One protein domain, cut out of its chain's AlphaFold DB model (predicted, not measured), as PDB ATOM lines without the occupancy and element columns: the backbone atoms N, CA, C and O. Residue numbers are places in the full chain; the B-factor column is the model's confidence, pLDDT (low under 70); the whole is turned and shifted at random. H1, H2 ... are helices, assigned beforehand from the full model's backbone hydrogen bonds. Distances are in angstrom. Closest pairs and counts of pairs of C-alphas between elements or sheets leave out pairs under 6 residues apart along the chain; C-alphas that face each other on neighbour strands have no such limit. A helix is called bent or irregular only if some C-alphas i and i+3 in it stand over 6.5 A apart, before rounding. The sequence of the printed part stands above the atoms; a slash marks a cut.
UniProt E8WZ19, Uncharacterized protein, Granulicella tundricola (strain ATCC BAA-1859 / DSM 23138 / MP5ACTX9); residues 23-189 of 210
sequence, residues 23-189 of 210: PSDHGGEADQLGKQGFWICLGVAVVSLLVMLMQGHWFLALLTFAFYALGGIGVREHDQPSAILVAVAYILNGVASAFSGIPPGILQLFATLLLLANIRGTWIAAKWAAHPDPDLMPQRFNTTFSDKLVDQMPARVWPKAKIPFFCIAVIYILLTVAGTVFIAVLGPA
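This is residues 23 to 189 of the 210 residues of an uncharacterized protein of Granulicella tundricola (strain ATCC BAA-1859 / DSM 23138 / MP5ACTX9) (UniProt E8WZ19). Four helices, H1 to H4, make an up-and-down bundle, each running against the one before it, built of two hairpins, H1 with H2 and H3 with H4, whose helices run side by side, with H3 at a steep tilt of 43 degrees to H2 and H4 at a steep tilt of 41 degrees to H1. The long bent helix H5 packs on one side of this bundle: its arm H5a crosses H2 at residues 70 to 76, and its arm H5b, about perpendicular to H5a, crosses H2 at residues 63 to 71 and runs beside H3. The printed part has 167 residues with five named helices in the order H1 H2 H3 H4 H5 and no named strand; its class is all helix. It is compact, with a radius of gyration of the C-alphas of 16.9 A, and spans 61 by 29 by 27 A.

Start at H1, residues 27 to 54, and take the tight link into H2, residues 58 to 76. These two form a helical hairpin at a shallow tilt of 4 degrees and touch closest at the C-alphas of Phe 38 and Gly 72, 4.4 A apart. H3, residues 80 to 99, forms the next hairpin with H2 at a steep tilt of 43 degrees; residues 67 to 75 of H2 touch residues 82 to 86 of H3, closest at the C-alphas of Val 75 and Ala 83, 5.2 A. H4, residues 106 to 130, touches H3 at a shallow tilt of 16 degrees, opposite ways, in a third hairpin, closest at the C-alphas of Ala 83 and Ile 119, 5.5 A. With residues 27 to 40 alone, H1 touches H4 at a steep tilt of 41 degrees, closest at the C-alphas of Ala 30 and Gly 121, 5.1 A. H5, residues 145 to 189, was assigned as one helix by its hydrogen bonds but is bent: C-alphas 160 and 163 are 6.8 A apart, and its arms H5a, residues 145 to 160, and H5b, residues 163 to 189, are about perpendicular at 85 degrees. H5a touches residues 70 to 76 of H2, about perpendicular at 83 degrees, closest at the C-alphas of Ile 73 and Pro 154, 5.2 A. H5b touches H3 at a shallow tilt of 18 degrees, the same way, closest at the C-alphas of Ala 96 and Thr 180, 4.9 A. H1 and H5b are apart. In H1, H2, H3 and H4 every O i to N i+4 pair is within hydrogen-bond range; in H5a 7 of 12 are, in H5b 21 of 23.

Find C-alpha 27 at (228.989, 192.420, 158.795); from there H1 runs 41.1 A to C-alpha 54. H2 measures 26.8 A, H3 28.7 A and H4 36.7 A from first to last C-alpha. H5a begins at C-alpha 145 at (207.042, 200.247, 161.957) and covers 21.9 A; H5b covers 40.1 A and ends at C-alpha 189 at (226.136, 197.137, 209.950). Both arms are irregular: C-alphas 156 and 159, and likewise 185 and 188, are 6.8 A apart.

The two C-alphas farthest apart are those of Asp 135 and Ala 189, 61.4 A. The printed part has no cut; the link from H4 to H5, residues 131 to 144, is long. Mean pLDDT of the printed part is 91.7, and residues 23 to 24 of this model are under 70.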
ATOM      1  N   PRO A  23     230.042 185.861 166.891       66.88
ATOM      2  CA  PRO A  23     229.684 186.206 165.524       66.88
ATOM      3  C   PRO A  23     230.935 186.106 164.654       66.88
ATOM      4  O   PRO A  23     232.033 186.527 165.054       66.88
ATOM      5  N   SER A  24     230.763 185.476 163.499       69.00
ATOM      6  CA  SER A  24     231.784 185.418 162.467       69.00
ATOM      7  C   SER A  24     232.088 186.839 161.988       69.00
ATOM      8  O   SER A  24     231.338 187.779 162.261       69.00
ATOM      9  N   ASP A  25     233.195 187.030 161.274       71.75
ATOM     10  CA  ASP A  25     233.565 188.370 160.818       71.75
ATOM     11  C   ASP A  25     232.548 188.973 159.830       71.75
ATOM     12  O   ASP A  25     232.717 190.116 159.461       71.75
ATOM     13  N   HIS A  26     231.462 188.309 159.430       75.25
ATOM     14  CA  HIS A  26     230.479 188.868 158.497       75.25
ATOM     15  C   HIS A  26     229.694 190.059 159.087       75.25
ATOM     16  O   HIS A  26     229.034 189.953 160.124       75.25
ATOM     17  N   GLY A  27     229.672 191.188 158.367       75.81
ATOM     18  CA  GLY A  27     228.989 192.420 158.795       75.81
ATOM     19  C   GLY A  27     227.485 192.265 159.077       75.81
ATOM     20  O   GLY A  27     226.951 192.934 159.962       75.81
ATOM     21  N   GLY A  28     226.803 191.339 158.391       80.69
ATOM     22  CA  GLY A  28     225.379 191.060 158.613       80.69
ATOM     23  C   GLY A  28     225.064 190.482 160.000       80.69
ATOM     24  O   GLY A  28     224.039 190.828 160.588       80.69
ATOM     25  N   GLU A  29     225.951 189.656 160.563       82.44
ATOM     26  CA  GLU A  29     225.766 189.095 161.911       82.44
ATOM     27  C   GLU A  29     225.962 190.171 162.990       82.44
ATOM     28  O   GLU A  29     225.215 190.223 163.970       82.44
ATOM     29  N   ALA A  30     226.913 191.087 162.778       83.62
ATOM     30  CA  ALA A  30     227.134 192.221 163.672       83.62
ATOM     31  C   ALA A  30     225.927 193.182 163.711       83.62
ATOM     32  O   ALA A  30     225.572 193.670 164.788       83.62
ATOM     33  N   ASP A  31     225.262 193.420 162.573       86.75
ATOM     34  CA  ASP A  31     224.039 194.236 162.511       86.75
ATOM     35  C   ASP A  31     222.877 193.575 163.266       86.75
ATOM     36  O   ASP A  31     222.218 194.223 164.083       86.75
ATOM     37  N   GLN A  32     222.671 192.263 163.081       88.00
ATOM     38  CA  GLN A  32     221.659 191.509 163.831       88.00
ATOM     39  C   GLN A  32     221.904 191.564 165.341       88.00
ATOM     40  O   GLN A  32     220.961 191.777 166.109       88.00
ATOM     41  N   LEU A  33     223.161 191.427 165.772       89.19
ATOM     42  CA  LEU A  33     223.521 191.532 167.181       89.19
ATOM     43  C   LEU A  33     223.206 192.931 167.731       89.19
ATOM     44  O   LEU A  33     222.595 193.041 168.793       89.19
ATOM     45  N   GLY A  34     223.502 193.988 166.966       91.25
ATOM     46  CA  GLY A  34     223.131 195.364 167.309       91.25
ATOM     47  C   GLY A  34     221.616 195.564 167.462       91.25
ATOM     48  O   GLY A  34     221.176 196.237 168.397       91.25
ATOM     49  N   LYS A  35     220.795 194.929 166.610       92.56
ATOM     50  CA  LYS A  35     219.323 194.929 166.752       92.56
ATOM     51  C   LYS A  35     218.876 194.242 168.041       92.56
ATOM     52  O   LYS A  35     218.021 194.767 168.752       92.56
ATOM     53  N   GLN A  36     219.451 193.087 168.372       92.31
ATOM     54  CA  GLN A  36     219.133 192.378 169.616       92.31
ATOM     55  C   GLN A  36     219.558 193.185 170.851       92.31
ATOM     56  O   GLN A  36     218.786 193.312 171.804       92.31
ATOM     57  N   GLY A  37     220.753 193.782 170.812       93.00
ATOM     58  CA  GLY A  37     221.259 194.673 171.853       93.00
ATOM     59  C   GLY A  37     220.343 195.869 172.092       93.00
ATOM     60  O   GLY A  37     220.020 196.168 173.243       93.00
ATOM     61  N   PHE A  38     219.850 196.497 171.021       95.38
ATOM     62  CA  PHE A  38     218.858 197.570 171.096       95.38
ATOM     63  C   PHE A  38     217.584 197.131 171.827       95.38
ATOM     64  O   PHE A  38     217.170 197.788 172.783       95.38
ATOM     65  N   TRP A  39     216.989 196.003 171.423       95.06
ATOM     66  CA  TRP A  39     215.755 195.500 172.033       95.06
ATOM     67  C   TRP A  39     215.924 195.148 173.507       95.06
ATOM     68  O   TRP A  39     215.032 195.425 174.306       95.06
ATOM     69  N   ILE A  40     217.070 194.587 173.888       94.50
ATOM     70  CA  ILE A  40     217.348 194.270 175.290       94.50
ATOM     71  C   ILE A  40     217.571 195.526 176.117       94.50
ATOM     72  O   ILE A  40     216.996 195.630 177.198       94.50
ATOM     73  N   CYS A  41     218.316 196.509 175.608       96.50
ATOM     74  CA  CYS A  41     218.458 197.794 176.291       96.50
ATOM     75  C   CYS A  41     217.096 198.474 176.480       96.50
ATOM     76  O   CYS A  41     216.793 198.957 177.569       96.50
ATOM     77  N   LEU A  42     216.242 198.452 175.453       96.50
ATOM     78  CA  LEU A  42     214.898 199.018 175.519       96.50
ATOM     79  C   LEU A  42     213.999 198.257 176.506       96.50
ATOM     80  O   LEU A  42     213.304 198.878 177.310       96.50
ATOM     81  N   GLY A  43     214.042 196.924 176.494       95.81
ATOM     82  CA  GLY A  43     213.308 196.084 177.439       95.81
ATOM     83  C   GLY A  43     213.731 196.342 178.885       95.81
ATOM     84  O   GLY A  43     212.881 196.564 179.747       95.81
ATOM     85  N   VAL A  44     215.042 196.407 179.146       95.50
ATOM     86  CA  VAL A  44     215.597 196.769 180.460       95.50
ATOM     87  C   VAL A  44     215.154 198.172 180.871       95.50
ATOM     88  O   VAL A  44     214.753 198.353 182.021       95.50
ATOM     89  N   ALA A  45     215.173 199.148 179.959       97.12
ATOM     90  CA  ALA A  45     214.732 200.513 180.232       97.12
ATOM     91  C   ALA A  45     213.264 200.552 180.686       97.12
ATOM     92  O   ALA A  45     212.960 201.134 181.725       97.12
ATOM     93  N   VAL A  46     212.365 199.900 179.941       97.69
ATOM     94  CA  VAL A  46     210.920 199.879 180.230       97.69
ATOM     95  C   VAL A  46     210.622 199.147 181.536       97.69
ATOM     96  O   VAL A  46     209.902 199.676 182.379       97.69
ATOM     97  N   VAL A  47     211.193 197.956 181.739       96.06
ATOM     98  CA  VAL A  47     210.976 197.188 182.975       96.06
ATOM     99  C   VAL A  47     211.497 197.963 184.185       96.06
ATOM    100  O   VAL A  47     210.796 198.073 185.189       96.06
ATOM    101  N   SER A  48     212.687 198.562 184.080       95.19
ATOM    102  CA  SER A  48     213.267 199.361 185.167       95.19
ATOM    103  C   SER A  48     212.426 200.600 185.472       95.19
ATOM    104  O   SER A  48     212.190 200.896 186.641       95.19
ATOM    105  N   LEU A  49     211.927 201.290 184.440       97.44
ATOM    106  CA  LEU A  49     211.028 202.434 184.592       97.44
ATOM    107  C   LEU A  49     209.778 202.041 185.387       97.44
ATOM    108  O   LEU A  49     209.448 202.706 186.364       97.44
ATOM    109  N   LEU A  50     209.108 200.950 185.004       97.75
ATOM    110  CA  LEU A  50     207.889 200.490 185.674       97.75
ATOM    111  C   LEU A  50     208.146 200.138 187.143       97.75
ATOM    112  O   LEU A  50     207.424 200.611 188.020       97.75
ATOM    113  N   VAL A  51     209.202 199.370 187.422       95.44
ATOM    114  CA  VAL A  51     209.561 198.977 188.793       95.44
ATOM    115  C   VAL A  51     209.880 200.203 189.655       95.44
ATOM    116  O   VAL A  51     209.369 200.320 190.768       95.44
ATOM    117  N   MET A  52     210.671 201.150 189.147       96.25
ATOM    118  CA  MET A  52     211.044 202.350 189.905       96.25
ATOM    119  C   MET A  52     209.872 203.324 190.095       96.25
ATOM    120  O   MET A  52     209.785 203.976 191.137       96.25
ATOM    121  N   LEU A  53     208.944 203.404 189.135       97.62
ATOM    122  CA  LEU A  53     207.706 204.171 189.295       97.62
ATOM    123  C   LEU A  53     206.818 203.576 190.392       97.62
ATOM    124  O   LEU A  53     206.300 204.326 191.215       97.62
ATOM    125  N   MET A  54     206.702 202.244 190.465       97.69
ATOM    126  CA  MET A  54     205.969 201.569 191.546       97.69
ATOM    127  C   MET A  54     206.597 201.804 192.928       97.69
ATOM    128  O   MET A  54     205.888 201.818 193.928       97.69
ATOM    129  N   GLN A  55     207.911 202.027 192.989       96.38
ATOM    130  CA  GLN A  55     208.638 202.372 194.217       96.38
ATOM    131  C   GLN A  55     208.561 203.870 194.575       96.38
ATOM    132  O   GLN A  55     209.075 204.279 195.612       96.38
ATOM    133  N   GLY A  56     207.938 204.707 193.734       97.19
ATOM    134  CA  GLY A  56     207.816 206.154 193.952       97.19
ATOM    135  C   GLY A  56     209.053 206.973 193.558       97.19
ATOM    136  O   GLY A  56     209.080 208.190 193.750       97.19
ATOM    137  N   HIS A  57     210.073 206.353 192.963       96.50
ATOM    138  CA  HIS A  57     211.323 207.011 192.574       96.50
ATOM    139  C   HIS A  57     211.276 207.537 191.133       96.50
ATOM    140  O   HIS A  57     212.095 207.163 190.297       96.50
ATOM    141  N   TRP A  58     210.328 208.429 190.830       97.31
ATOM    142  CA  TRP A  58     210.067 208.894 189.458       97.31
ATOM    143  C   TRP A  58     211.293 209.507 188.760       97.31
ATOM    144  O   TRP A  58     211.531 209.228 187.587       97.31
ATOM    145  N   PHE A  59     212.102 210.300 189.472       97.19
ATOM    146  CA  PHE A  59     213.283 210.944 188.889       97.19
ATOM    147  C   PHE A  59     214.345 209.916 188.484       97.19
ATOM    148  O   PHE A  59     214.862 209.961 187.368       97.19
ATOM    149  N   LEU A  60     214.633 208.953 189.369       95.88
ATOM    150  CA  LEU A  60     215.580 207.879 189.077       95.88
ATOM    151  C   LEU A  60     215.051 206.987 187.950       95.88
ATOM    152  O   LEU A  60     215.808 206.644 187.051       95.88
ATOM    153  N   ALA A  61     213.744 206.711 187.940       96.81
ATOM    154  CA  ALA A  61     213.081 205.947 186.889       96.81
ATOM    155  C   ALA A  61     213.291 206.585 185.504       96.81
ATOM    156  O   ALA A  61     213.687 205.900 184.559       96.81
ATOM    157  N   LEU A  62     213.087 207.903 185.391       97.88
ATOM    158  CA  LEU A  62     213.318 208.650 184.151       97.88
ATOM    159  C   LEU A  62     214.794 208.659 183.748       97.88
ATOM    160  O   LEU A  62     215.101 208.477 182.571       97.88
ATOM    161  N   LEU A  63     215.706 208.844 184.706       97.69
ATOM    162  CA  LEU A  63     217.144 208.837 184.443       97.69
ATOM    163  C   LEU A  63     217.617 207.465 183.939       97.69
ATOM    164  O   LEU A  63     218.308 207.392 182.924       97.69
ATOM    165  N   THR A  64     217.208 206.381 184.604       97.44
ATOM    166  CA  THR A  64     217.497 204.997 184.208       97.44
ATOM    167  C   THR A  64     216.921 204.684 182.832       97.44
ATOM    168  O   THR A  64     217.618 204.129 181.983       97.44
ATOM    169  N   PHE A  65     215.667 205.073 182.583       98.19
ATOM    170  CA  PHE A  65     215.034 204.893 181.282       98.19
ATOM    171  C   PHE A  65     215.799 205.628 180.182       98.19
ATOM    172  O   PHE A  65     216.142 205.020 179.170       98.19
ATOM    173  N   ALA A  66     216.121 206.907 180.390       98.06
ATOM    174  CA  ALA A  66     216.869 207.707 179.427       98.06
ATOM    175  C   ALA A  66     218.259 207.114 179.157       98.06
ATOM    176  O   ALA A  66     218.658 207.011 177.998       98.06
ATOM    177  N   PHE A  67     218.968 206.673 180.200       98.31
ATOM    178  CA  PHE A  67     220.282 206.047 180.077       98.31
ATOM    179  C   PHE A  67     220.236 204.779 179.212       98.31
ATOM    180  O   PHE A  67     220.970 204.688 178.229       98.31
ATOM    181  N   TYR A  68     219.353 203.822 179.520       98.00
ATOM    182  CA  TYR A  68     219.285 202.563 178.771       98.00
ATOM    183  C   TYR A  68     218.647 202.719 177.384       98.00
ATOM    184  O   TYR A  68     219.097 202.069 176.443       98.00
ATOM    185  N   ALA A  69     217.652 203.595 177.213       97.62
ATOM    186  CA  ALA A  69     217.034 203.835 175.908       97.62
ATOM    187  C   ALA A  69     218.012 204.515 174.936       97.62
ATOM    188  O   ALA A  69     218.191 204.046 173.811       97.62
ATOM    189  N   LEU A  70     218.693 205.584 175.369       97.75
ATOM    190  CA  LEU A  70     219.715 206.248 174.551       97.75
ATOM    191  C   LEU A  70     220.950 205.361 174.365       97.75
ATOM    192  O   LEU A  70     221.505 205.311 173.272       97.75
ATOM    193  N   GLY A  71     221.342 204.613 175.398       97.25
ATOM    194  CA  GLY A  71     222.420 203.635 175.311       97.25
ATOM    195  C   GLY A  71     222.131 202.538 174.285       97.25
ATOM    196  O   GLY A  71     222.999 202.218 173.480       97.25
ATOM    197  N   GLY A  72     220.896 202.030 174.235       96.81
ATOM    198  CA  GLY A  72     220.454 201.075 173.215       96.81
ATOM    199  C   GLY A  72     220.538 201.640 171.798       96.81
ATOM    200  O   GLY A  72     220.998 200.950 170.889       96.81
ATOM    201  N   ILE A  73     220.163 202.910 171.610       97.06
ATOM    202  CA  ILE A  73     220.349 203.625 170.337       97.06
ATOM    203  C   ILE A  73     221.840 203.684 169.961       97.06
ATOM    204  O   ILE A  73     222.188 203.410 168.814       97.06
ATOM    205  N   GLY A  74     222.724 203.984 170.917       96.31
ATOM    206  CA  GLY A  74     224.172 203.998 170.691       96.31
ATOM    207  C   GLY A  74     224.750 202.627 170.339       96.31
ATOM    208  O   GLY A  74     225.560 202.521 169.420       96.31
ATOM    209  N   VAL A  75     224.287 201.564 171.006       95.75
ATOM    210  CA  VAL A  75     224.655 200.172 170.687       95.75
ATOM    211  C   VAL A  75     224.254 199.820 169.252       95.75
ATOM    212  O   VAL A  75     225.044 199.217 168.527       95.75
ATOM    213  N   ARG A  76     223.057 200.237 168.816       95.00
ATOM    214  CA  ARG A  76     222.554 199.987 167.456       95.00
ATOM    215  C   ARG A  76     223.371 200.678 166.368       95.00
ATOM    216  O   ARG A  76     223.533 200.107 165.292       95.00
ATOM    217  N   GLU A  77     223.881 201.873 166.651       94.50
ATOM    218  CA  GLU A  77     224.790 202.625 165.774       94.50
ATOM    219  C   GLU A  77     226.263 202.216 165.949       94.50
ATOM    220  O   GLU A  77     227.167 202.899 165.474       94.50
ATOM    221  N   HIS A  78     226.509 201.088 166.620       93.44
ATOM    222  CA  HIS A  78     227.832 200.503 166.825       93.44
ATOM    223  C   HIS A  78     228.834 201.443 167.520       93.44
ATOM    224  O   HIS A  78     230.047 201.335 167.332       93.44
ATOM    225  N   ASP A  79     228.344 202.350 168.372       94.81
ATOM    226  CA  ASP A  79     229.191 203.241 169.159       94.81
ATOM    227  C   ASP A  79     229.794 202.483 170.352       94.81
ATOM    228  O   ASP A  79     229.146 202.236 171.373       94.81
ATOM    229  N   GLN A  80     231.066 202.111 170.205       95.31
ATOM    230  CA  GLN A  80     231.822 201.319 171.180       95.31
ATOM    231  C   GLN A  80     231.753 201.855 172.623       95.31
ATOM    232  O   GLN A  80     231.449 201.066 173.523       95.31
ATOM    233  N   PRO A  81     232.012 203.154 172.902       96.88
ATOM    234  CA  PRO A  81     231.987 203.635 174.279       96.88
ATOM    235  C   PRO A  81     230.588 203.536 174.892       96.88
ATOM    236  O   PRO A  81     230.469 203.214 176.071       96.88
ATOM    237  N   SER A  82     229.526 203.723 174.108       96.69
ATOM    238  CA  SER A  82     228.153 203.565 174.598       96.69
ATOM    239  C   SER A  82     227.841 202.128 174.999       96.69
ATOM    240  O   SER A  82     227.305 201.906 176.085       96.69
ATOM    241  N   ALA A  83     228.243 201.148 174.184       96.81
ATOM    242  CA  ALA A  83     228.082 199.734 174.519       96.81
ATOM    243  C   ALA A  83     228.814 199.363 175.819       96.81
ATOM    244  O   ALA A  83     228.244 198.690 176.681       96.81
ATOM    245  N   ILE A  84     230.046 199.855 175.998       97.50
ATOM    246  CA  ILE A  84     230.832 199.630 177.218       97.50
ATOM    247  C   ILE A  84     230.139 200.254 178.432       97.50
ATOM    248  O   ILE A  84     229.978 199.585 179.450       97.50
ATOM    249  N   LEU A  85     229.699 201.512 178.338       97.88
ATOM    250  CA  LEU A  85     229.061 202.213 179.457       97.88
ATOM    251  C   LEU A  85     227.767 201.529 179.899       97.88
ATOM    252  O   LEU A  85     227.556 201.351 181.098       97.88
ATOM    253  N   VAL A  86     226.922 201.107 178.953       97.75
ATOM    254  CA  VAL A  86     225.678 200.383 179.257       97.75
ATOM    255  C   VAL A  86     225.975 199.042 179.926       97.75
ATOM    256  O   VAL A  86     225.358 198.720 180.941       97.75
ATOM    257  N   ALA A  87     226.943 198.279 179.407       97.31
ATOM    258  CA  ALA A  87     227.335 197.001 179.991       97.31
ATOM    259  C   ALA A  87     227.897 197.165 181.412       97.31
ATOM    260  O   ALA A  87     227.471 196.462 182.326       97.31
ATOM    261  N   VAL A  88     228.806 198.123 181.620       97.44
ATOM    262  CA  VAL A  88     229.389 198.421 182.937       97.44
ATOM    263  C   VAL A  88     228.305 198.829 183.927       97.44
ATOM    264  O   VAL A  88     228.248 198.285 185.026       97.44
ATOM    265  N   ALA A  89     227.413 199.741 183.543       96.88
ATOM    266  CA  ALA A  89     226.314 200.180 184.394       96.88
ATOM    267  C   ALA A  89     225.372 199.024 184.775       96.88
ATOM    268  O   ALA A  89     224.974 198.905 185.936       96.88
ATOM    269  N   TYR A  90     225.061 198.136 183.825       96.31
ATOM    270  CA  TYR A  90     224.218 196.968 184.074       96.31
ATOM    271  C   TYR A  90     224.882 195.962 185.028       96.31
ATOM    272  O   TYR A  90     224.241 195.471 185.962       96.31
ATOM    273  N   ILE A  91     226.181 195.706 184.846       96.00
ATOM    274  CA  ILE A  91     226.980 194.844 185.729       96.00
ATOM    275  C   ILE A  91     227.065 195.443 187.135       96.00
ATOM    276  O   ILE A  91     226.830 194.732 188.111       96.00
ATOM    277  N   LEU A  92     227.342 196.745 187.257       95.88
ATOM    278  CA  LEU A  92     227.392 197.439 188.548       95.88
ATOM    279  C   LEU A  92     226.068 197.327 189.308       95.88
ATOM    280  O   LEU A  92     226.081 197.093 190.514       95.88
ATOM    281  N   ASN A  93     224.935 197.431 188.609       94.50
ATOM    282  CA  ASN A  93     223.624 197.224 189.215       94.50
ATOM    283  C   ASN A  93     223.443 195.778 189.715       94.50
ATOM    284  O   ASN A  93     222.905 195.554 190.794       94.50
ATOM    285  N   GLY A  94     223.944 194.781 188.980       94.44
ATOM    286  CA  GLY A  94     223.955 193.389 189.448       94.44
ATOM    287  C   GLY A  94     224.828 193.147 190.666       94.44
ATOM    288  O   GLY A  94     224.412 192.440 191.582       94.44
ATOM    289  N   VAL A  95     225.992 193.788 190.723       94.94
ATOM    290  CA  VAL A  95     226.860 193.763 191.906       94.94
ATOM    291  C   VAL A  95     226.157 194.404 193.108       94.94
ATOM    292  O   VAL A  95     226.199 193.849 194.204       94.94
ATOM    293  N   ALA A  96     225.452 195.524 192.914       93.62
ATOM    294  CA  ALA A  96     224.666 196.166 193.969       93.62
ATOM    295  C   ALA A  96     223.548 195.254 194.508       93.62
ATOM    296  O   ALA A  96     223.375 195.129 195.725       93.62
ATOM    297  N   SER A  97     222.825 194.572 193.613       92.00
ATOM    298  CA  SER A  97     221.814 193.575 193.988       92.00
ATOM    299  C   SER A  97     222.426 192.417 194.779       92.00
ATOM    300  O   SER A  97     221.895 192.046 195.826       92.00
ATOM    301  N   ALA A  98     223.583 191.909 194.342       91.75
ATOM    302  CA  ALA A  98     224.293 190.836 195.028       91.75
ATOM    303  C   ALA A  98     224.734 191.247 196.444       91.75
ATOM    304  O   ALA A  98     224.535 190.485 197.390       91.75
ATOM    305  N   PHE A  99     225.249 192.470 196.628       91.88
ATOM    306  CA  PHE A  99     225.570 192.997 197.964       91.88
ATOM    307  C   PHE A  99     224.343 193.190 198.855       91.88
ATOM    308  O   PHE A  99     224.457 193.131 200.077       91.88
ATOM    309  N   SER A 100     223.167 193.366 198.259       89.25
ATOM    310  CA  SER A 100     221.895 193.417 198.984       89.25
ATOM    311  C   SER A 100     221.355 192.024 199.344       89.25
ATOM    312  O   SER A 100     220.272 191.922 199.916       89.25
ATOM    313  N   GLY A 101     222.081 190.947 199.017       89.38
ATOM    314  CA  GLY A 101     221.669 189.564 199.261       89.38
ATOM    315  C   GLY A 101     220.671 189.014 198.238       89.38
ATOM    316  O   GLY A 101     220.135 187.926 198.442       89.38
ATOM    317  N   ILE A 102     220.417 189.737 197.144       90.56
ATOM    318  CA  ILE A 102     219.530 189.294 196.065       90.56
ATOM    319  C   ILE A 102     220.406 188.647 194.983       90.56
ATOM    320  O   ILE A 102     221.186 189.355 194.338       90.56
ATOM    321  N   PRO A 103     220.326 187.321 194.768       89.19
ATOM    322  CA  PRO A 103     221.130 186.667 193.743       89.19
ATOM    323  C   PRO A 103     220.742 187.171 192.341       89.19
ATOM    324  O   PRO A 103     219.574 187.497 192.107       89.19
ATOM    325  N   PRO A 104     221.691 187.218 191.387       91.19
ATOM    326  CA  PRO A 104     221.393 187.631 190.024       91.19
ATOM    327  C   PRO A 104     220.404 186.651 189.385       91.19
ATOM    328  O   PRO A 104     220.635 185.441 189.343       91.19
ATOM    329  N   GLY A 105     219.290 187.178 188.880       90.94
ATOM    330  CA  GLY A 105     218.294 186.374 188.179       90.94
ATOM    331  C   GLY A 105     218.805 185.872 186.825       90.94
ATOM    332  O   GLY A 105     219.693 186.468 186.216       90.94
ATOM    333  N   ILE A 106     218.184 184.812 186.299       93.00
ATOM    334  CA  ILE A 106     218.517 184.245 184.979       93.00
ATOM    335  C   ILE A 106     218.466 185.323 183.886       93.00
ATOM    336  O   ILE A 106     219.400 185.451 183.097       93.00
ATOM    337  N   LEU A 107     217.419 186.156 183.885       89.50
ATOM    338  CA  LEU A 107     217.270 187.253 182.926       89.50
ATOM    339  C   LEU A 107     218.450 188.235 182.981       89.50
ATOM    340  O   LEU A 107     218.918 188.696 181.945       89.50
ATOM    341  N   GLN A 108     218.958 188.516 184.182       92.56
ATOM    342  CA  GLN A 108     220.094 189.407 184.376       92.56
ATOM    343  C   GLN A 108     221.396 188.802 183.854       92.56
ATOM    344  O   GLN A 108     222.192 189.506 183.232       92.56
ATOM    345  N   LEU A 109     221.608 187.501 184.057       93.19
ATOM    346  CA  LEU A 109     222.760 186.801 183.494       93.19
ATOM    347  C   LEU A 109     222.716 186.818 181.962       93.19
ATOM    348  O   LEU A 109     223.695 187.217 181.338       93.19
ATOM    349  N   PHE A 110     221.570 186.481 181.359       92.56
ATOM    350  CA  PHE A 110     221.398 186.522 179.902       92.56
ATOM    351  C   PHE A 110     221.574 187.930 179.324       92.56
ATOM    352  O   PHE A 110     222.278 188.093 178.329       92.56
ATOM    353  N   ALA A 111     220.992 188.955 179.952       92.56
ATOM    354  CA  ALA A 111     221.156 190.338 179.512       92.56
ATOM    355  C   ALA A 111     222.618 190.798 179.621       92.56
ATOM    356  O   ALA A 111     223.137 191.402 178.687       92.56
ATOM    357  N   THR A 112     223.310 190.455 180.713       94.12
ATOM    358  CA  THR A 112     224.740 190.762 180.890       94.12
ATOM    359  C   THR A 112     225.575 190.110 179.794       94.12
ATOM    360  O   THR A 112     226.387 190.767 179.148       94.12
ATOM    361  N   LEU A 113     225.342 188.823 179.554       93.06
ATOM    362  CA  LEU A 113     226.015 188.048 178.521       93.06
ATOM    363  C   LEU A 113     225.801 188.645 177.126       93.06
ATOM    364  O   LEU A 113     226.766 188.801 176.377       93.06
ATOM    365  N   LEU A 114     224.574 189.053 176.795       91.75
ATOM    366  CA  LEU A 114     224.311 189.676 175.503       91.75
ATOM    367  C   LEU A 114     224.904 191.089 175.396       91.75
ATOM    368  O   LEU A 114     225.385 191.469 174.331       91.75
ATOM    369  N   LEU A 115     224.917 191.880 176.471       93.50
ATOM    370  CA  LEU A 115     225.581 193.189 176.471       93.50
ATOM    371  C   LEU A 115     227.093 193.050 176.248       93.50
ATOM    372  O   LEU A 115     227.668 193.809 175.470       93.50
ATOM    373  N   LEU A 116     227.730 192.039 176.848       94.12
ATOM    374  CA  LEU A 116     229.138 191.723 176.596       94.12
ATOM    375  C   LEU A 116     229.378 191.281 175.144       94.12
ATOM    376  O   LEU A 116     230.335 191.740 174.518       94.12
ATOM    377  N   ALA A 117     228.490 190.456 174.580       91.31
ATOM    378  CA  ALA A 117     228.543 190.095 173.162       91.31
ATOM    379  C   ALA A 117     228.419 191.338 172.260       91.31
ATOM    380  O   ALA A 117     229.168 191.478 171.292       91.31
ATOM    381  N   ASN A 118     227.549 192.289 172.616       92.94
ATOM    382  CA  ASN A 118     227.382 193.546 171.885       92.94
ATOM    383  C   ASN A 118     228.646 194.409 171.876       92.94
ATOM    384  O   ASN A 118     228.957 194.972 170.830       92.94
ATOM    385  N   ILE A 119     229.417 194.482 172.972       94.06
ATOM    386  CA  ILE A 119     230.708 195.202 172.974       94.06
ATOM    387  C   ILE A 119     231.592 194.674 171.844       94.06
ATOM    388  O   ILE A 119     232.076 195.444 171.013       94.06
ATOM    389  N   ARG A 120     231.739 193.352 171.751       90.50
ATOM    390  CA  ARG A 120     232.504 192.736 170.667       90.50
ATOM    391  C   ARG A 120     231.877 192.998 169.296       90.50
ATOM    392  O   ARG A 120     232.607 193.321 168.363       90.50
ATOM    393  N   GLY A 121     230.554 192.893 169.174       89.81
ATOM    394  CA  GLY A 121     229.831 193.219 167.942       89.81
ATOM    395  C   GLY A 121     230.147 194.629 167.440       89.81
ATOM    396  O   GLY A 121     230.457 194.806 166.265       89.81
ATOM    397  N   THR A 122     230.179 195.621 168.336       91.12
ATOM    398  CA  THR A 122     230.557 197.001 167.984       91.12
ATOM    399  C   THR A 122     232.022 197.137 167.568       91.12
ATOM    400  O   THR A 122     232.343 197.963 166.717       91.12
ATOM    401  N   TRP A 123     232.931 196.316 168.104       90.50
ATOM    402  CA  TRP A 123     234.326 196.294 167.657       90.50
ATOM    403  C   TRP A 123     234.478 195.739 166.248       90.50
ATOM    404  O   TRP A 123     235.212 196.319 165.449       90.50
ATOM    405  N   ILE A 124     233.779 194.647 165.937       87.81
ATOM    406  CA  ILE A 124     233.757 194.073 164.589       87.81
ATOM    407  C   ILE A 124     233.153 195.101 163.629       87.81
ATOM    408  O   ILE A 124     233.813 195.500 162.674       87.81
ATOM    409  N   ALA A 125     231.969 195.633 163.941       87.31
ATOM    410  CA  ALA A 125     231.303 196.642 163.119       87.31
ATOM    411  C   ALA A 125     232.165 197.898 162.886       87.31
ATOM    412  O   ALA A 125     232.197 198.420 161.776       87.31
ATOM    413  N   ALA A 126     232.926 198.355 163.885       86.19
ATOM    414  CA  ALA A 126     233.841 199.485 163.719       86.19
ATOM    415  C   ALA A 126     235.004 199.184 162.755       86.19
ATOM    416  O   ALA A 126     235.414 200.067 162.002       86.19
ATOM    417  N   LYS A 127     235.526 197.949 162.740       85.75
ATOM    418  CA  LYS A 127     236.547 197.529 161.762       85.75
ATOM    419  C   LYS A 127     235.989 197.511 160.339       85.75
ATOM    420  O   LYS A 127     236.676 197.952 159.420       85.75
ATOM    421  N   TRP A 128     234.747 197.052 160.181       82.69
ATOM    422  CA  TRP A 128     234.025 197.076 158.905       82.69
ATOM    423  C   TRP A 128     233.730 198.493 158.428       82.69
ATOM    424  O   TRP A 128     233.924 198.800 157.260       82.69
ATOM    425  N   ALA A 129     233.341 199.392 159.333       82.38
ATOM    426  CA  ALA A 129     233.106 200.792 158.992       82.38
ATOM    427  C   ALA A 129     234.367 201.497 158.452       82.38
ATOM    428  O   ALA A 129     234.248 202.439 157.672       82.38
ATOM    429  N   ALA A 130     235.565 201.039 158.833       84.19
ATOM    430  CA  ALA A 130     236.825 201.545 158.291       84.19
ATOM    431  C   ALA A 130     237.127 201.042 156.863       84.19
ATOM    432  O   ALA A 130     237.867 201.705 156.139       84.19
ATOM    433  N   HIS A 131     236.546 199.910 156.453       82.94
ATOM    434  CA  HIS A 131     236.715 199.305 155.127       82.94
ATOM    435  C   HIS A 131     235.341 198.947 154.544       82.94
ATOM    436  O   HIS A 131     234.970 197.771 154.514       82.94
ATOM    437  N   PRO A 132     234.548 199.953 154.138       76.38
ATOM    438  CA  PRO A 132     233.198 199.719 153.655       76.38
ATOM    439  C   PRO A 132     233.247 198.982 152.316       76.38
ATOM    440  O   PRO A 132     233.567 199.571 151.285       76.38
ATOM    441  N   ASP A 133     232.914 197.698 152.342       79.50
ATOM    442  CA  ASP A 133     232.610 196.933 151.141       79.50
ATOM    443  C   ASP A 133     231.125 197.157 150.789       79.50
ATOM    444  O   ASP A 133     230.251 196.814 151.598       79.50
ATOM    445  N   PRO A 134     230.809 197.791 149.642       73.69
ATOM    446  CA  PRO A 134     229.435 198.106 149.260       73.69
ATOM    447  C   PRO A 134     228.554 196.858 149.113       73.69
ATOM    448  O   PRO A 134     227.350 196.956 149.357       73.69
ATOM    449  N   ASP A 135     229.136 195.698 148.799       75.81
ATOM    450  CA  ASP A 135     228.388 194.451 148.609       75.81
ATOM    451  C   ASP A 135     228.032 193.765 149.941       75.81
ATOM    452  O   ASP A 135     227.166 192.890 149.990       75.81
ATOM    453  N   LEU A 136     228.655 194.189 151.049       70.19
ATOM    454  CA  LEU A 136     228.463 193.618 152.388       70.19
ATOM    455  C   LEU A 136     227.672 194.534 153.331       70.19
ATOM    456  O   LEU A 136     227.494 194.206 154.510       70.19
ATOM    457  N   MET A 137     227.175 195.676 152.840       71.00
ATOM    458  CA  MET A 137     226.362 196.568 153.662       71.00
ATOM    459  C   MET A 137     225.020 195.908 154.020       71.00
ATOM    460  O   MET A 137     224.269 195.506 153.128       71.00
ATOM    461  N   PRO A 138     224.669 195.814 155.317       74.94
ATOM    462  CA  PRO A 138     223.422 195.195 155.735       74.94
ATOM    463  C   PRO A 138     222.230 195.976 155.174       74.94
ATOM    464  O   PRO A 138     222.129 197.199 155.310       74.94
ATOM    465  N   GLN A 139     221.305 195.254 154.545       78.88
ATOM    466  CA  GLN A 139     220.108 195.839 153.958       78.88
ATOM    467  C   GLN A 139     219.181 196.331 155.080       78.88
ATOM    468  O   GLN A 139     218.552 195.545 155.789       78.88
ATOM    469  N   ARG A 140     219.108 197.653 155.273       76.88
ATOM    470  CA  ARG A 140     218.187 198.272 156.238       76.88
ATOM    471  C   ARG A 140     216.777 198.278 155.654       76.88
ATOM    472  O   ARG A 140     216.500 198.993 154.689       76.88
ATOM    473  N   PHE A 141     215.886 197.481 156.236       81.81
ATOM    474  CA  PHE A 141     214.493 197.407 155.806       81.81
ATOM    475  C   PHE A 141     213.696 198.611 156.332       81.81
ATOM    476  O   PHE A 141     214.025 199.215 157.350       81.81
ATOM    477  N   ASN A 142     212.644 199.003 155.611       85.25
ATOM    478  CA  ASN A 142     211.790 200.146 155.963       85.25
ATOM    479  C   ASN A 142     210.289 199.826 155.885       85.25
ATOM    480  O   ASN A 142     209.459 200.742 155.886       85.25
ATOM    481  N   THR A 143     209.946 198.540 155.793       87.75
ATOM    482  CA  THR A 143     208.586 198.063 155.541       87.75
ATOM    483  C   THR A 143     207.734 198.148 156.803       87.75
ATOM    484  O   THR A 143     206.639 198.711 156.765       87.75
ATOM    485  N   THR A 144     208.249 197.673 157.938       91.06
ATOM    486  CA  THR A 144     207.502 197.625 159.202       91.06
ATOM    487  C   THR A 144     207.774 198.856 160.065       91.06
ATOM    488  O   THR A 144     208.840 199.468 160.010       91.06
ATOM    489  N   PHE A 145     206.823 199.218 160.932       91.19
ATOM    490  CA  PHE A 145     207.042 200.247 161.957       91.19
ATOM    491  C   PHE A 145     208.238 199.914 162.866       91.19
ATOM    492  O   PHE A 145     209.055 200.786 163.151       91.19
ATOM    493  N   SER A 146     208.366 198.640 163.252       88.62
ATOM    494  CA  SER A 146     209.521 198.116 163.990       88.62
ATOM    495  C   SER A 146     210.833 198.386 163.249       88.62
ATOM    496  O   SER A 146     211.777 198.895 163.844       88.62
ATOM    497  N   ASP A 147     210.870 198.144 161.936       86.38
ATOM    498  CA  ASP A 147     212.072 198.365 161.127       86.38
ATOM    499  C   ASP A 147     212.434 199.851 161.078       86.38
ATOM    500  O   ASP A 147     213.586 200.223 161.265       86.38
ATOM    501  N   LYS A 148     211.445 200.742 160.945       88.69
ATOM    502  CA  LYS A 148     211.687 202.194 161.010       88.69
ATOM    503  C   LYS A 148     212.245 202.624 162.369       88.69
ATOM    504  O   LYS A 148     213.157 203.452 162.422       88.69
ATOM    505  N   LEU A 149     211.717 202.063 163.457       89.44
ATOM    506  CA  LEU A 149     212.168 202.366 164.814       89.44
ATOM    507  C   LEU A 149     213.588 201.845 165.080       89.44
ATOM    508  O   LEU A 149     214.368 202.534 165.723       89.44
ATOM    509  N   VAL A 150     213.931 200.657 164.586       90.25
ATOM    510  CA  VAL A 150     215.225 200.011 164.860       90.25
ATOM    511  C   VAL A 150     216.315 200.449 163.876       90.25
ATOM    512  O   VAL A 150     217.473 200.561 164.269       90.25
ATOM    513  N   ASP A 151     215.978 200.720 162.613       88.38
ATOM    514  CA  ASP A 151     216.973 200.950 161.557       88.38
ATOM    515  C   ASP A 151     217.119 202.423 161.147       88.38
ATOM    516  O   ASP A 151     218.217 202.835 160.761       88.38
ATOM    517  N   GLN A 152     216.056 203.234 161.229       89.69
ATOM    518  CA  GLN A 152     216.105 204.644 160.804       89.69
ATOM    519  C   GLN A 152     216.233 205.626 161.965       89.69
ATOM    520  O   GLN A 152     216.939 206.632 161.851       89.69
ATOM    521  N   MET A 153     215.535 205.369 163.076       92.50
ATOM    522  CA  MET A 153     215.584 206.263 164.233       92.50
ATOM    523  C   MET A 153     217.009 206.391 164.793       92.50
ATOM    524  O   MET A 153     217.427 207.531 165.002       92.50
ATOM    525  N   PRO A 154     217.788 205.308 164.985       92.00
ATOM    526  CA  PRO A 154     219.105 205.417 165.600       92.00
ATOM    527  C   PRO A 154     220.074 206.256 164.770       92.00
ATOM    528  O   PRO A 154     220.619 207.223 165.295       92.00
ATOM    529  N   ALA A 155     220.148 206.026 163.458       92.12
ATOM    530  CA  ALA A 155     221.011 206.789 162.554       92.12
ATOM    531  C   ALA A 155     220.724 208.296 162.573       92.12
ATOM    532  O   ALA A 155     221.629 209.123 162.462       92.12
ATOM    533  N   ARG A 156     219.453 208.679 162.738       94.19
ATOM    534  CA  ARG A 156     219.047 210.089 162.750       94.19
ATOM    535  C   ARG A 156     219.174 210.740 164.127       94.19
ATOM    536  O   ARG A 156     219.490 211.928 164.216       94.19
ATOM    537  N   VAL A 157     218.861 210.000 165.187       95.94
ATOM    538  CA  VAL A 157     218.794 210.517 166.561       95.94
ATOM    539  C   VAL A 157     220.168 210.496 167.220       95.94
ATOM    540  O   VAL A 157     220.528 211.463 167.892       95.94
ATOM    541  N   TRP A 158     220.954 209.442 167.001       96.56
ATOM    542  CA  TRP A 158     222.212 209.211 167.701       96.56
ATOM    543  C   TRP A 158     223.229 210.351 167.581       96.56
ATOM    544  O   TRP A 158     223.719 210.788 168.622       96.56
ATOM    545  N   PRO A 159     223.493 210.945 166.397       96.12
ATOM    546  CA  PRO A 159     224.465 212.035 166.285       96.12
ATOM    547  C   PRO A 159     224.139 213.239 167.182       96.12
ATOM    548  O   PRO A 159     225.040 213.918 167.666       96.12
ATOM    549  N   LYS A 160     222.848 213.486 167.438       97.19
ATOM    550  CA  LYS A 160     222.372 214.566 168.317       97.19
ATOM    551  C   LYS A 160     222.285 214.122 169.776       97.19
ATOM    552  O   LYS A 160     222.540 214.913 170.678       97.19
ATOM    553  N   ALA A 161     221.924 212.862 170.004       96.75
ATOM    554  CA  ALA A 161     221.765 212.282 171.330       96.75
ATOM    555  C   ALA A 161     223.091 211.867 171.991       96.75
ATOM    556  O   ALA A 161     223.122 211.665 173.200       96.75
ATOM    557  N   LYS A 162     224.192 211.787 171.234       97.19
ATOM    558  CA  LYS A 162     225.505 211.354 171.728       97.19
ATOM    559  C   LYS A 162     226.007 212.206 172.900       97.19
ATOM    560  O   LYS A 162     226.398 211.670 173.932       97.19
ATOM    561  N   ILE A 163     225.947 213.532 172.769       97.38
ATOM    562  CA  ILE A 163     226.381 214.467 173.821       97.38
ATOM    563  C   ILE A 163     225.540 214.316 175.101       97.38
ATOM    564  O   ILE A 163     226.125 214.033 176.149       97.38
ATOM    565  N   PRO A 164     224.195 214.452 175.066       97.69
ATOM    566  CA  PRO A 164     223.395 214.311 176.279       97.69
ATOM    567  C   PRO A 164     223.496 212.907 176.878       97.69
ATOM    568  O   PRO A 164     223.501 212.784 178.101       97.69
ATOM    569  N   PHE A 165     223.648 211.863 176.055       97.94
ATOM    570  CA  PHE A 165     223.871 210.508 176.546       97.94
ATOM    571  C   PHE A 165     225.124 210.415 177.421       97.94
ATOM    572  O   PHE A 165     225.020 209.915 178.535       97.94
ATOM    573  N   PHE A 166     226.283 210.924 176.986       98.06
ATOM    574  CA  PHE A 166     227.495 210.842 177.812       98.06
ATOM    575  C   PHE A 166     227.388 211.650 179.106       98.06
ATOM    576  O   PHE A 166     227.851 211.188 180.148       98.06
ATOM    577  N   CYS A 167     226.729 212.812 179.080       98.25
ATOM    578  CA  CYS A 167     226.441 213.564 180.303       98.25
ATOM    579  C   CYS A 167     225.581 212.742 181.276       98.25
ATOM    580  O   CYS A 167     225.924 212.616 182.451       98.25
ATOM    581  N   ILE A 168     224.496 212.138 180.776       98.06
ATOM    582  CA  ILE A 168     223.620 211.257 181.559       98.06
ATOM    583  C   ILE A 168     224.399 210.044 182.074       98.06
ATOM    584  O   ILE A 168     224.260 209.690 183.240       98.06
ATOM    585  N   ALA A 169     225.248 209.435 181.245       97.75
ATOM    586  CA  ALA A 169     226.029 208.255 181.588       97.75
ATOM    587  C   ALA A 169     226.998 208.509 182.744       97.75
ATOM    588  O   ALA A 169     227.063 207.703 183.668       97.75
ATOM    589  N   VAL A 170     227.708 209.641 182.732       98.12
ATOM    590  CA  VAL A 170     228.605 210.021 183.832       98.12
ATOM    591  C   VAL A 170     227.821 210.173 185.133       98.12
ATOM    592  O   VAL A 170     228.182 209.565 186.138       98.12
ATOM    593  N   ILE A 171     226.719 210.929 185.109       97.94
ATOM    594  CA  ILE A 171     225.867 211.133 186.291       97.94
ATOM    595  C   ILE A 171     225.329 209.788 186.797       97.94
ATOM    596  O   ILE A 171     225.415 209.487 187.986       97.94
ATOM    597  N   TYR A 172     224.817 208.955 185.892       97.19
ATOM    598  CA  TYR A 172     224.231 207.659 186.210       97.19
ATOM    599  C   TYR A 172     225.242 206.690 186.831       97.19
ATOM    600  O   TYR A 172     224.952 206.054 187.846       97.19
ATOM    601  N   ILE A 173     226.445 206.590 186.256       97.25
ATOM    602  CA  ILE A 173     227.511 205.727 186.775       97.25
ATOM    603  C   ILE A 173     227.972 206.213 188.146       97.25
ATOM    604  O   ILE A 173     228.096 205.392 189.051       97.25
ATOM    605  N   LEU A 174     228.174 207.521 188.337       97.69
ATOM    606  CA  LEU A 174     228.551 208.070 189.643       97.69
ATOM    607  C   LEU A 174     227.500 207.754 190.712       97.69
ATOM    608  O   LEU A 174     227.855 207.297 191.797       97.69
ATOM    609  N   LEU A 175     226.215 207.930 190.391       96.50
ATOM    610  CA  LEU A 175     225.114 207.587 191.294       96.50
ATOM    611  C   LEU A 175     225.075 206.089 191.607       96.50
ATOM    612  O   LEU A 175     224.899 205.712 192.764       96.50
ATOM    613  N   THR A 176     225.280 205.240 190.601       95.31
ATOM    614  CA  THR A 176     225.266 203.782 190.776       95.31
ATOM    615  C   THR A 176     226.444 203.333 191.635       95.31
ATOM    616  O   THR A 176     226.246 202.596 192.592       95.31
ATOM    617  N   VAL A 177     227.660 203.819 191.368       96.69
ATOM    618  CA  VAL A 177     228.846 203.512 192.181       96.69
ATOM    619  C   VAL A 177     228.657 203.987 193.620       96.69
ATOM    620  O   VAL A 177     228.898 203.213 194.545       96.69
ATOM    621  N   ALA A 178     228.187 205.220 193.825       96.50
ATOM    622  CA  ALA A 178     227.921 205.746 195.162       96.50
ATOM    623  C   ALA A 178     226.882 204.895 195.912       96.50
ATOM    624  O   ALA A 178     227.101 204.542 197.071       96.50
ATOM    625  N   GLY A 179     225.791 204.508 195.242       94.00
ATOM    626  CA  GLY A 179     224.771 203.616 195.795       94.00
ATOM    627  C   GLY A 179     225.327 202.239 196.163       94.00
ATOM    628  O   GLY A 179     225.106 201.764 197.276       94.00
ATOM    629  N   THR A 180     226.114 201.626 195.278       93.50
ATOM    630  CA  THR A 180     226.756 200.327 195.523       93.50
ATOM    631  C   THR A 180     227.711 200.385 196.710       93.50
ATOM    632  O   THR A 180     227.651 199.520 197.579       93.50
ATOM    633  N   VAL A 181     228.564 201.412 196.788       95.19
ATOM    634  CA  VAL A 181     229.493 201.607 197.915       95.19
ATOM    635  C   VAL A 181     228.720 201.807 199.217       95.19
ATOM    636  O   VAL A 181     229.045 201.183 200.225       95.19
ATOM    637  N   PHE A 182     227.664 202.621 199.199       94.06
ATOM    638  CA  PHE A 182     226.816 202.848 200.366       94.06
ATOM    639  C   PHE A 182     226.191 201.543 200.881       94.06
ATOM    640  O   PHE A 182     226.266 201.255 202.076       94.06
ATOM    641  N   ILE A 183     225.629 200.722 199.986       92.31
ATOM    642  CA  ILE A 183     225.049 199.414 200.326       92.31
ATOM    643  C   ILE A 183     226.125 198.462 200.858       92.31
ATOM    644  O   ILE A 183     225.919 197.836 201.896       92.31
ATOM    645  N   ALA A 184     227.278 198.377 200.195       92.00
ATOM    646  CA  ALA A 184     228.360 197.480 200.592       92.00
ATOM    647  C   ALA A 184     228.937 197.827 201.977       92.00
ATOM    648  O   ALA A 184     229.233 196.932 202.767       92.00
ATOM    649  N   VAL A 185     229.068 199.120 202.297       92.50
ATOM    650  CA  VAL A 185     229.631 199.587 203.574       92.50
ATOM    651  C   VAL A 185     228.611 199.501 204.715       92.50
ATOM    652  O   VAL A 185     228.950 199.057 205.811       92.50
ATOM    653  N   LEU A 186     227.358 199.908 204.487       87.62
ATOM    654  CA  LEU A 186     226.349 200.007 205.553       87.62
ATOM    655  C   LEU A 186     225.466 198.767 205.695       87.62
ATOM    656  O   LEU A 186     224.884 198.555 206.761       87.62
ATOM    657  N   GLY A 187     225.365 197.941 204.655       83.88
ATOM    658  CA  GLY A 187     224.592 196.699 204.662       83.88
ATOM    659  C   GLY A 187     224.968 195.774 205.826       83.88
ATOM    660  O   GLY A 187     224.089 195.432 206.623       83.88
ATOM    661  N   PRO A 188     226.258 195.442 206.024       82.88
ATOM    662  CA  PRO A 188     226.687 194.581 207.126       82.88
ATOM    663  C   PRO A 188     226.354 195.153 208.511       82.88
ATOM    664  O   PRO A 188     225.991 194.405 209.418       82.88
ATOM    665  N   ALA A 189     226.452 196.475 208.685       80.88
ATOM    666  CA  ALA A 189     226.136 197.137 209.950       80.88
ATOM    667  C   ALA A 189     224.633 197.076 210.269       80.88
ATOM    668  O   ALA A 189     224.259 196.780 211.404       80.88
TER     669      ALA A 189